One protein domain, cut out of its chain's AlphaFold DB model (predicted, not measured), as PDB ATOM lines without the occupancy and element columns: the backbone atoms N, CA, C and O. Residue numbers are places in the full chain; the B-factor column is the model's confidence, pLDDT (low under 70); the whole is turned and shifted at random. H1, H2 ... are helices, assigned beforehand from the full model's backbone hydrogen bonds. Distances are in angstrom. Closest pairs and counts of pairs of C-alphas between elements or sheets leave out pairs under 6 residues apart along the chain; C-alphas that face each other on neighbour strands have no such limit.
ATOM      1  N   PRO A   2     122.787 177.390 288.103       71.94
ATOM      2  CA  PRO A   2     123.224 176.656 289.291       71.94
ATOM      3  C   PRO A   2     124.450 175.792 288.966       71.94
ATOM      4  O   PRO A   2     124.517 175.188 287.891       71.94
ATOM      5  N   VAL A   3     125.417 175.746 289.884       81.75
ATOM      6  CA  VAL A   3     126.638 174.948 289.716       81.75
ATOM      7  C   VAL A   3     126.270 173.465 289.710       81.75
ATOM      8  O   VAL A   3     125.548 172.968 290.577       81.75
ATOM      9  N   ARG A   4     126.756 172.746 288.700       83.94
ATOM     10  CA  ARG A   4     126.558 171.306 288.561       83.94
ATOM     11  C   ARG A   4     127.568 170.574 289.433       83.94
ATOM     12  O   ARG A   4     128.703 170.383 289.027       83.94
ATOM     13  N   VAL A   5     127.136 170.140 290.612       86.38
ATOM     14  CA  VAL A   5     127.992 169.422 291.571       86.38
ATOM     15  C   VAL A   5     127.693 167.922 291.495       86.38
ATOM     16  O   VAL A   5     126.514 167.537 291.476       86.38
ATOM     17  N   SER A   6     128.718 167.073 291.362       90.94
ATOM     18  CA  SER A   6     128.562 165.608 291.441       90.94
ATOM     19  C   SER A   6     128.392 165.147 292.894       90.94
ATOM     20  O   SER A   6     128.642 165.915 293.823       90.94
ATOM     21  N   ALA A   7     127.939 163.913 293.129       92.06
ATOM     22  CA  ALA A   7     127.912 163.382 294.495       92.06
ATOM     23  C   ALA A   7     129.320 163.302 295.108       92.06
ATOM     24  O   ALA A   7     129.496 163.666 296.269       92.06
ATOM     25  N   THR A   8     130.318 162.917 294.313       94.62
ATOM     26  CA  THR A   8     131.735 162.876 294.702       94.62
ATOM     27  C   THR A   8     132.239 164.254 295.141       94.62
ATOM     28  O   THR A   8     132.843 164.380 296.204       94.62
ATOM     29  N   ASP A   9     131.917 165.313 294.391       94.75
ATOM     30  CA  ASP A   9     132.335 166.684 294.731       94.75
ATOM     31  C   ASP A   9     131.678 167.191 296.019       94.75
ATOM     32  O   ASP A   9     132.304 167.910 296.797       94.75
ATOM     33  N   ARG A  10     130.431 166.781 296.294       94.81
ATOM     34  CA  ARG A  10     129.770 167.101 297.571       94.81
ATOM     35  C   ARG A  10     130.501 166.477 298.756       94.81
ATOM     36  O   ARG A  10     130.557 167.105 299.805       94.81
ATOM     37  N   ILE A  11     131.028 165.259 298.614       96.19
ATOM     38  CA  ILE A  11     131.794 164.600 299.683       96.19
ATOM     39  C   ILE A  11     133.153 165.288 299.857       96.19
ATOM     40  O   ILE A  11     133.516 165.592 300.987       96.19
ATOM     41  N   ARG A  12     133.852 165.622 298.762       95.69
ATOM     42  CA  ARG A  12     135.106 166.401 298.815       95.69
ATOM     43  C   ARG A  12     134.926 167.732 299.539       95.69
ATOM     44  O   ARG A  12     135.648 168.001 300.483       95.69
ATOM     45  N   THR A  13     133.871 168.473 299.200       96.00
ATOM     46  CA  THR A  13     133.542 169.747 299.867       96.00
ATOM     47  C   THR A  13     133.339 169.574 301.377       96.00
ATOM     48  O   THR A  13     133.706 170.451 302.151       96.00
ATOM     49  N   LYS A  14     132.753 168.451 301.820       95.19
ATOM     50  CA  LYS A  14     132.608 168.158 303.256       95.19
ATOM     51  C   LYS A  14     133.951 167.873 303.919       95.19
ATOM     52  O   LYS A  14     134.167 168.348 305.020       95.19
ATOM     53  N   ILE A  15     134.829 167.118 303.256       94.69
ATOM     54  CA  ILE A  15     136.188 166.860 303.750       94.69
ATOM     55  C   ILE A  15     136.951 168.182 303.884       94.69
ATOM     56  O   ILE A  15     137.527 168.439 304.934       94.69
ATOM     57  N   ASP A  16     136.894 169.045 302.866       93.56
ATOM     58  CA  ASP A  16     137.551 170.357 302.889       93.56
ATOM     59  C   ASP A  16     137.021 171.239 304.032       93.56
ATOM     60  O   ASP A  16     137.794 171.937 304.686       93.56
ATOM     61  N   ALA A  17     135.713 171.179 304.310       93.12
ATOM     62  CA  ALA A  17     135.102 171.911 305.415       93.12
ATOM     63  C   ALA A  17     135.618 171.452 306.788       93.12
ATOM     64  O   ALA A  17     135.863 172.301 307.637       93.12
ATOM     65  N   LEU A  18     135.852 170.149 306.988       92.12
ATOM     66  CA  LEU A  18     136.399 169.635 308.252       92.12
ATOM     67  C   LEU A  18     137.776 170.222 308.572       92.12
ATOM     68  O   LEU A  18     138.056 170.532 309.723       92.12
ATOM     69  N   PHE A  19     138.622 170.411 307.559       87.88
ATOM     70  CA  PHE A  19     139.949 171.008 307.741       87.88
ATOM     71  C   PHE A  19     139.928 172.534 307.892       87.88
ATOM     72  O   PHE A  19     140.939 173.119 308.277       87.88
ATOM     73  N   ALA A  20     138.814 173.189 307.561       89.88
ATOM     74  CA  ALA A  20     138.654 174.630 307.733       89.88
ATOM     75  C   ALA A  20     138.209 175.013 309.158       89.88
ATOM     76  O   ALA A  20     138.268 176.190 309.517       89.88
ATOM     77  N   GLU A  21     137.751 174.044 309.953       85.44
ATOM     78  CA  GLU A  21     137.320 174.234 311.336       85.44
ATOM     79  C   GLU A  21     138.499 174.052 312.311       85.44
ATOM     80  O   GLU A  21     139.332 173.165 312.142       85.44
ATOM     81  N   ASP A  22     138.563 174.878 313.360       82.12
ATOM     82  CA  ASP A  22     139.560 174.747 314.435       82.12
ATOM     83  C   ASP A  22     139.069 173.715 315.467       82.12
ATOM     84  O   ASP A  22     138.479 174.054 316.496       82.12
ATOM     85  N   ARG A  23     139.200 172.429 315.114       84.31
ATOM     86  CA  ARG A  23     138.763 171.267 315.907       84.31
ATOM     87  C   ARG A  23     139.942 170.396 316.328       84.31
ATOM     88  O   ARG A  23     141.039 170.487 315.780       84.31
ATOM     89  N   ASP A  24     139.694 169.508 317.291       89.75
ATOM     90  CA  ASP A  24     140.676 168.497 317.669       89.75
ATOM     91  C   ASP A  24     141.058 167.621 316.462       89.75
ATOM     92  O   ASP A  24     140.210 167.141 315.698       89.75
ATOM     93  N   LEU A  25     142.364 167.418 316.284       87.44
ATOM     94  CA  LEU A  25     142.902 166.704 315.131       87.44
ATOM     95  C   LEU A  25     142.466 165.234 315.121       87.44
ATOM     96  O   LEU A  25     142.235 164.679 314.050       87.44
ATOM     97  N   SER A  26     142.349 164.595 316.288       87.50
ATOM     98  CA  SER A  26     141.982 163.179 316.363       87.50
ATOM     99  C   SER A  26     140.525 162.951 315.955       87.50
ATOM    100  O   SER A  26     140.259 162.057 315.149       87.50
ATOM    101  N   GLU A  27     139.609 163.818 316.399       86.12
ATOM    102  CA  GLU A  27     138.210 163.809 315.950       86.12
ATOM    103  C   GLU A  27     138.101 164.057 314.441       86.12
ATOM    104  O   GLU A  27     137.394 163.343 313.725       86.12
ATOM    105  N   THR A  28     138.861 165.034 313.938       91.06
ATOM    106  CA  THR A  28     138.881 165.388 312.513       91.06
ATOM    107  C   THR A  28     139.339 164.206 311.655       91.06
ATOM    108  O   THR A  28     138.741 163.919 310.618       91.06
ATOM    109  N   LEU A  29     140.370 163.473 312.086       91.69
ATOM    110  CA  LEU A  29     140.890 162.321 311.348       91.69
ATOM    111  C   LEU A  29     139.887 161.161 311.265       91.69
ATOM    112  O   LEU A  29     139.801 160.529 310.209       91.69
ATOM    113  N   GLU A  30     139.109 160.888 312.318       91.19
ATOM    114  CA  GLU A  30     138.068 159.851 312.266       91.19
ATOM    115  C   GLU A  30     136.965 160.220 311.257       91.19
ATOM    116  O   GLU A  30     136.571 159.401 310.416       91.19
ATOM    117  N   GLU A  31     136.488 161.466 311.296       93.31
ATOM    118  CA  GLU A  31     135.461 161.955 310.370       93.31
ATOM    119  C   GLU A  31     135.961 161.951 308.917       93.31
ATOM    120  O   GLU A  31     135.244 161.502 308.013       93.31
ATOM    121  N   VAL A  32     137.214 162.355 308.686       94.75
ATOM    122  CA  VAL A  32     137.861 162.293 307.368       94.75
ATOM    123  C   VAL A  32     137.997 160.851 306.887       94.75
ATOM    124  O   VAL A  32     137.694 160.581 305.727       94.75
ATOM    125  N   ALA A  33     138.389 159.906 307.745       92.88
ATOM    126  CA  ALA A  33     138.481 158.494 307.371       92.88
ATOM    127  C   ALA A  33     137.114 157.937 306.938       92.88
ATOM    128  O   ALA A  33     136.997 157.281 305.898       92.88
ATOM    129  N   ARG A  34     136.051 158.268 307.683       93.38
ATOM    130  CA  ARG A  34     134.671 157.882 307.357       93.38
ATOM    131  C   ARG A  34     134.206 158.482 306.028       93.38
ATOM    132  O   ARG A  34     133.660 157.762 305.189       93.38
ATOM    133  N   LEU A  35     134.430 159.780 305.813       95.69
ATOM    134  CA  LEU A  35     134.101 160.446 304.549       95.69
ATOM    135  C   LEU A  35     134.961 159.938 303.387       95.69
ATOM    136  O   LEU A  35     134.463 159.841 302.270       95.69
ATOM    137  N   GLY A  36     136.213 159.561 303.639       95.69
ATOM    138  CA  GLY A  36     137.109 158.947 302.661       95.69
ATOM    139  C   GLY A  36     136.599 157.585 302.191       95.69
ATOM    140  O   GLY A  36     136.513 157.341 300.988       95.69
ATOM    141  N   ALA A  37     136.158 156.727 303.114       94.88
ATOM    142  CA  ALA A  37     135.508 155.464 302.764       94.88
ATOM    143  C   ALA A  37     134.217 155.693 301.956       94.88
ATOM    144  O   ALA A  37     133.983 155.034 300.939       94.88
ATOM    145  N   GLN A  38     133.399 156.672 302.362       95.50
ATOM    146  CA  GLN A  38     132.207 157.066 301.611       95.50
ATOM    147  C   GLN A  38     132.555 157.572 300.202       95.50
ATOM    148  O   GLN A  38     131.861 157.234 299.242       95.50
ATOM    149  N   LEU A  39     133.622 158.363 300.065       96.94
ATOM    150  CA  LEU A  39     134.095 158.903 298.794       96.94
ATOM    151  C   LEU A  39     134.506 157.786 297.836       96.94
ATOM    152  O   LEU A  39     134.108 157.821 296.673       96.94
ATOM    153  N   LEU A  40     135.260 156.797 298.321       96.50
ATOM    154  CA  LEU A  40     135.683 155.645 297.522       96.50
ATOM    155  C   LEU A  40     134.480 154.849 297.006       96.50
ATOM    156  O   LEU A  40     134.395 154.582 295.809       96.50
ATOM    157  N   MET A  41     133.517 154.537 297.880       95.31
ATOM    158  CA  MET A  41     132.293 153.835 297.477       95.31
ATOM    159  C   MET A  41     131.466 154.644 296.470       95.31
ATOM    160  O   MET A  41     131.017 154.102 295.464       95.31
ATOM    161  N   GLN A  42     131.289 155.948 296.702       96.62
ATOM    162  CA  GLN A  42     130.540 156.804 295.781       96.62
ATOM    163  C   GLN A  42     131.238 156.915 294.420       96.62
ATOM    164  O   GLN A  42     130.566 156.871 293.394       96.62
ATOM    165  N   ALA A  43     132.566 157.043 294.398       97.19
ATOM    166  CA  ALA A  43     133.336 157.116 293.161       97.19
ATOM    167  C   ALA A  43     133.227 155.818 292.347       97.19
ATOM    168  O   ALA A  43     133.033 155.888 291.136       97.19
ATOM    169  N   ALA A  44     133.282 154.658 293.010       97.38
ATOM    170  CA  ALA A  44     133.083 153.365 292.363       97.38
ATOM    171  C   ALA A  44     131.684 153.258 291.729       97.38
ATOM    172  O   ALA A  44     131.573 152.966 290.543       97.38
ATOM    173  N   LEU A  45     130.625 153.604 292.469       96.25
ATOM    174  CA  LEU A  45     129.253 153.578 291.944       96.25
ATOM    175  C   LEU A  45     129.037 154.559 290.783       96.25
ATOM    176  O   LEU A  45     128.333 154.247 289.828       96.25
ATOM    177  N   GLU A  46     129.622 155.759 290.837       96.88
ATOM    178  CA  GLU A  46     129.539 156.715 289.722       96.88
ATOM    179  C   GLU A  46     130.251 156.197 288.469       96.88
ATOM    180  O   GLU A  46     129.757 156.413 287.359       96.88
ATOM    181  N   ALA A  47     131.380 155.499 288.633       97.19
ATOM    182  CA  ALA A  47     132.077 154.846 287.531       97.19
ATOM    183  C   ALA A  47     131.214 153.729 286.924       97.19
ATOM    184  O   ALA A  47     130.977 153.746 285.719       97.19
ATOM    185  N   GLU A  48     130.639 152.851 287.752       97.62
ATOM    186  CA  GLU A  48     129.732 151.785 287.303       97.62
ATOM    187  C   GLU A  48     128.499 152.335 286.575       97.62
ATOM    188  O   GLU A  48     128.110 151.824 285.530       97.62
ATOM    189  N   VAL A  49     127.883 153.412 287.074       96.81
ATOM    190  CA  VAL A  49     126.742 154.058 286.399       96.81
ATOM    191  C   VAL A  49     127.161 154.672 285.063       96.81
ATOM    192  O   VAL A  49     126.370 154.700 284.118       96.81
ATOM    193  N   THR A  50     128.378 155.201 284.980       96.69
ATOM    194  CA  THR A  50     128.921 155.776 283.745       96.69
ATOM    195  C   THR A  50     129.170 154.705 282.700       96.69
ATOM    196  O   THR A  50     128.720 154.870 281.567       96.69
ATOM    197  N   GLU A  51     129.782 153.596 283.104       97.38
ATOM    198  CA  GLU A  51     129.960 152.407 282.277       97.38
ATOM    199  C   GLU A  51     128.605 151.841 281.834       97.38
ATOM    200  O   GLU A  51     128.355 151.692 280.639       97.38
ATOM    201  N   PHE A  52     127.671 151.646 282.770       97.00
ATOM    202  CA  PHE A  52     126.334 151.136 282.477       97.00
ATOM    203  C   PHE A  52     125.559 152.030 281.506       97.00
ATOM    204  O   PHE A  52     124.875 151.525 280.625       97.00
ATOM    205  N   LEU A  53     125.622 153.358 281.641       97.06
ATOM    206  CA  LEU A  53     124.912 154.273 280.739       97.06
ATOM    207  C   LEU A  53     125.662 154.543 279.427       97.06
ATOM    208  O   LEU A  53     125.075 155.156 278.529       97.06
ATOM    209  N   GLY A  54     126.932 154.146 279.327       97.56
ATOM    210  CA  GLY A  54     127.805 154.427 278.186       97.56
ATOM    211  C   GLY A  54     128.029 155.922 277.934       97.56
ATOM    212  O   GLY A  54     128.277 156.323 276.800       97.56
ATOM    213  N   ARG A  55     127.852 156.771 278.957       97.31
ATOM    214  CA  ARG A  55     128.013 158.230 278.831       97.31
ATOM    215  C   ARG A  55     128.262 158.936 280.156       97.31
ATOM    216  O   ARG A  55     127.670 158.606 281.196       97.31
ATOM    217  N   GLU A  56     129.045 160.003 280.074       95.00
ATOM    218  CA  GLU A  56     129.407 160.848 281.204       95.00
ATOM    219  C   GLU A  56     128.220 161.618 281.785       95.00
ATOM    220  O   GLU A  56     127.144 161.776 281.185       95.00
ATOM    221  N   ARG A  57     128.408 162.132 282.999       92.19
ATOM    222  CA  ARG A  57     127.393 162.964 283.644       92.19
ATOM    223  C   ARG A  57     127.163 164.240 282.825       92.19
ATOM    224  O   ARG A  57     128.069 165.030 282.602       92.19
ATOM    225  N   TYR A  58     125.908 164.460 282.432       91.12
ATOM    226  CA  TYR A  58     125.449 165.545 281.551       91.12
ATOM    227  C   TYR A  58     125.891 165.488 280.084       91.12
ATOM    228  O   TYR A  58     125.517 166.391 279.329       91.12
ATOM    229  N   GLN A  59     126.607 164.448 279.661       93.69
ATOM    230  CA  GLN A  59     126.828 164.200 278.241       93.69
ATOM    231  C   GLN A  59     125.493 163.860 277.569       93.69
ATOM    232  O   GLN A  59     124.639 163.174 278.150       93.69
ATOM    233  N   ARG A  60     125.260 164.399 276.370       92.94
ATOM    234  CA  ARG A  60     124.017 164.139 275.639       92.94
ATOM    235  C   ARG A  60     124.089 162.743 275.040       92.94
ATOM    236  O   ARG A  60     125.080 162.389 274.425       92.94
ATOM    237  N   ALA A  61     123.009 161.977 275.181       93.81
ATOM    238  CA  ALA A  61     122.933 160.638 274.599       93.81
ATOM    239  C   ALA A  61     123.067 160.659 273.064       93.81
ATOM    240  O   ALA A  61     123.630 159.738 272.500       93.81
ATOM    241  N   ALA A  62     122.614 161.731 272.402       93.25
ATOM    242  CA  ALA A  62     122.774 161.902 270.957       93.25
ATOM    243  C   ALA A  62     124.246 161.977 270.505       93.25
ATOM    244  O   ALA A  62     124.535 161.658 269.357       93.25
ATOM    245  N   ASP A  63     125.161 162.352 271.404       95.25
ATOM    246  CA  ASP A  63     126.601 162.430 271.127       95.25
ATOM    247  C   ASP A  63     127.316 161.092 271.426       95.25
ATOM    248  O   ASP A  63     128.534 160.996 271.291       95.25
ATOM    249  N   CYS A  64     126.577 160.063 271.863       95.38
ATOM    250  CA  CYS A  64     127.098 158.765 272.295       95.38
ATOM    251  C   CYS A  64     126.348 157.628 271.577       95.38
ATOM    252  O   CYS A  64     125.319 157.177 272.084       95.38
ATOM    253  N   PRO A  65     126.844 157.147 270.422       92.31
ATOM    254  CA  PRO A  65     126.158 156.134 269.612       92.31
ATOM    255  C   PRO A  65     125.826 154.842 270.372       92.31
ATOM    256  O   PRO A  65     124.753 154.280 270.176       92.31
ATOM    257  N   ASP A  66     126.713 154.428 271.280       93.00
ATOM    258  CA  ASP A  66     126.590 153.188 272.055       93.00
ATOM    259  C   ASP A  66     125.997 153.408 273.461       93.00
ATOM    260  O   ASP A  66     126.050 152.522 274.315       93.00
ATOM    261  N   ALA A  67     125.450 154.596 273.750       96.38
ATOM    262  CA  ALA A  67     124.876 154.871 275.061       96.38
ATOM    263  C   ALA A  67     123.582 154.083 275.296       96.38
ATOM    264  O   ALA A  67     122.630 154.135 274.516       96.38
ATOM    265  N   ASN A  68     123.501 153.443 276.461       96.00
ATOM    266  CA  ASN A  68     122.304 152.732 276.883       96.00
ATOM    267  C   ASN A  68     121.143 153.690 277.201       96.00
ATOM    268  O   ASN A  68     121.323 154.850 277.595       96.00
ATOM    269  N   GLY A  69     119.914 153.181 277.081       94.06
ATOM    270  CA  GLY A  69     118.711 153.895 277.512       94.06
ATOM    271  C   GLY A  69     118.714 154.225 279.014       94.06
ATOM    272  O   GLY A  69     119.479 153.671 279.800       94.06
ATOM    273  N   GLY A  70     117.835 155.136 279.435       94.50
ATOM    274  CA  GLY A  70     117.689 155.533 280.844       94.50
ATOM    275  C   GLY A  70     118.314 156.889 281.173       94.50
ATOM    276  O   GLY A  70     118.748 157.621 280.287       94.50
ATOM    277  N   SER A  71     118.290 157.292 282.445       93.69
ATOM    278  CA  SER A  71     118.803 158.592 282.910       93.69
ATOM    279  C   SER A  71     119.228 158.540 284.375       93.69
ATOM    280  O   SER A  71     118.627 157.828 285.176       93.69
ATOM    281  N   ARG A  72     120.242 159.336 284.744       94.00
ATOM    282  CA  ARG A  72     120.639 159.532 286.148       94.00
ATOM    283  C   ARG A  72     119.537 160.316 286.873       94.00
ATOM    284  O   ARG A  72     119.303 161.474 286.536       94.00
ATOM    285  N   ASN A  73     118.884 159.700 287.859       93.75
ATOM    286  CA  ASN A  73     117.720 160.262 288.557       93.75
ATOM    287  C   ASN A  73     118.002 160.549 290.045       93.75
ATOM    288  O   ASN A  73     117.311 160.070 290.940       93.75
ATOM    289  N   GLY A  74     119.057 161.319 290.309       91.94
ATOM    290  CA  GLY A  74     119.446 161.683 291.672       91.94
ATOM    291  C   GLY A  74     120.065 160.530 292.468       91.94
ATOM    292  O   GLY A  74     120.606 159.586 291.898       91.94
ATOM    293  N   TYR A  75     120.021 160.654 293.796       93.12
ATOM    294  CA  TYR A  75     120.682 159.755 294.743       93.12
ATOM    295  C   TYR A  75     119.732 159.379 295.874       93.12
ATOM    296  O   TYR A  75     118.897 160.189 296.280       93.12
ATOM    297  N   ARG A  76     119.904 158.173 296.422       93.69
ATOM    298  CA  ARG A  76     119.163 157.684 297.587       93.69
ATOM    299  C   ARG A  76     120.130 157.454 298.755       93.69
ATOM    300  O   ARG A  76     121.172 156.842 298.535       93.69
ATOM    301  N   PRO A  77     119.803 157.895 299.983       93.56
ATOM    302  CA  PRO A  77     120.616 157.584 301.154       93.56
ATOM    303  C   PRO A  77     120.558 156.085 301.478       93.56
ATOM    304  O   PRO A  77     119.485 155.476 301.457       93.56
ATOM    305  N   VAL A  78     121.716 155.509 301.798       94.12
ATOM    306  CA  VAL A  78     121.885 154.111 302.212       94.12
ATOM    307  C   VAL A  78     122.905 154.058 303.346       94.12
ATOM    308  O   VAL A  78     123.933 154.730 303.286       94.12
ATOM    309  N   THR A  79     122.627 153.250 304.367       93.69
ATOM    310  CA  THR A  79     123.569 152.973 305.457       93.69
ATOM    311  C   THR A  79     124.335 151.693 305.147       93.69
ATOM    312  O   THR A  79     123.733 150.624 305.053       93.69
ATOM    313  N   VAL A  80     125.657 151.796 305.016       91.12
ATOM    314  CA  VAL A  80     126.555 150.652 304.802       91.12
ATOM    315  C   VAL A  80     127.243 150.315 306.121       91.12
ATOM    316  O   VAL A  80     127.793 151.197 306.776       91.12
ATOM    317  N   LYS A  81     127.199 149.042 306.520       90.62
ATOM    318  CA  LYS A  81     127.973 148.536 307.657       90.62
ATOM    319  C   LYS A  81     129.311 148.021 307.138       90.62
ATOM    320  O   LYS A  81     129.328 147.093 306.335       90.62
ATOM    321  N   THR A  82     130.402 148.631 307.583       85.19
ATOM    322  CA  THR A  82     131.770 148.185 307.299       85.19
ATOM    323  C   THR A  82     132.304 147.350 308.459       85.19
ATOM    324  O   THR A  82     131.690 147.298 309.526       85.19
ATOM    325  N   THR A  83     133.423 146.662 308.248       82.88
ATOM    326  CA  THR A  83     134.129 145.951 309.319       82.88
ATOM    327  C   THR A  83     134.641 146.936 310.370       82.88
ATOM    328  O   THR A  83     135.040 148.048 310.015       82.88
ATOM    329  N   THR A  84     134.595 146.517 311.633       56.44
ATOM    330  CA  THR A  84     135.123 147.248 312.793       56.44
ATOM    331  C   THR A  84     136.612 147.004 312.974       56.44
ATOM    332  O   THR A  84     137.054 145.876 312.654       56.44
TER     333      THR A  84
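This is residues 2 to 84 of the 84 residues of the protein "IS256 family transposase" of Mycobacterium sp. ENV421 (UniProt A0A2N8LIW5). Two helices of unequal length make a narrow helical hairpin, the shorter H1 side by side with the first part of the long H2. A long stretch with no named element, residues 54 to 84, loops past the last residues of H2 and then folds back along its length. The printed part has 83 residues with two named helices, H1 then H2, and no named strand; the class is all helix. It is loose, with a radius of gyration of the C-alphas of 16.2 A, and flat, spanning 51 by 33 by 16 A.

H1, residues 7 to 20, and H2, residues 25 to 53, touch, and the C-alphas of Ile 15 and Val 32 are their closest, 6.1 A apart. They run opposite ways at a shallow tilt of 15 degrees, as a hairpin with a tight link of 4 residues. In both, every O i to N i+4 pair is within hydrogen-bond range.

H1 begins at C-alpha 7 (127.912, 163.382, 294.495) and measures 20.4 A. H2 measures 40.8 A and ends at C-alpha 53 (124.912, 154.273, 280.739).

The C-alphas farthest apart, of Asp 24 and Pro 65, are 51.7 A apart. Residues 20 to 26 stand free. The printed part has no cut; residue 84 alone is under pLDDT 70.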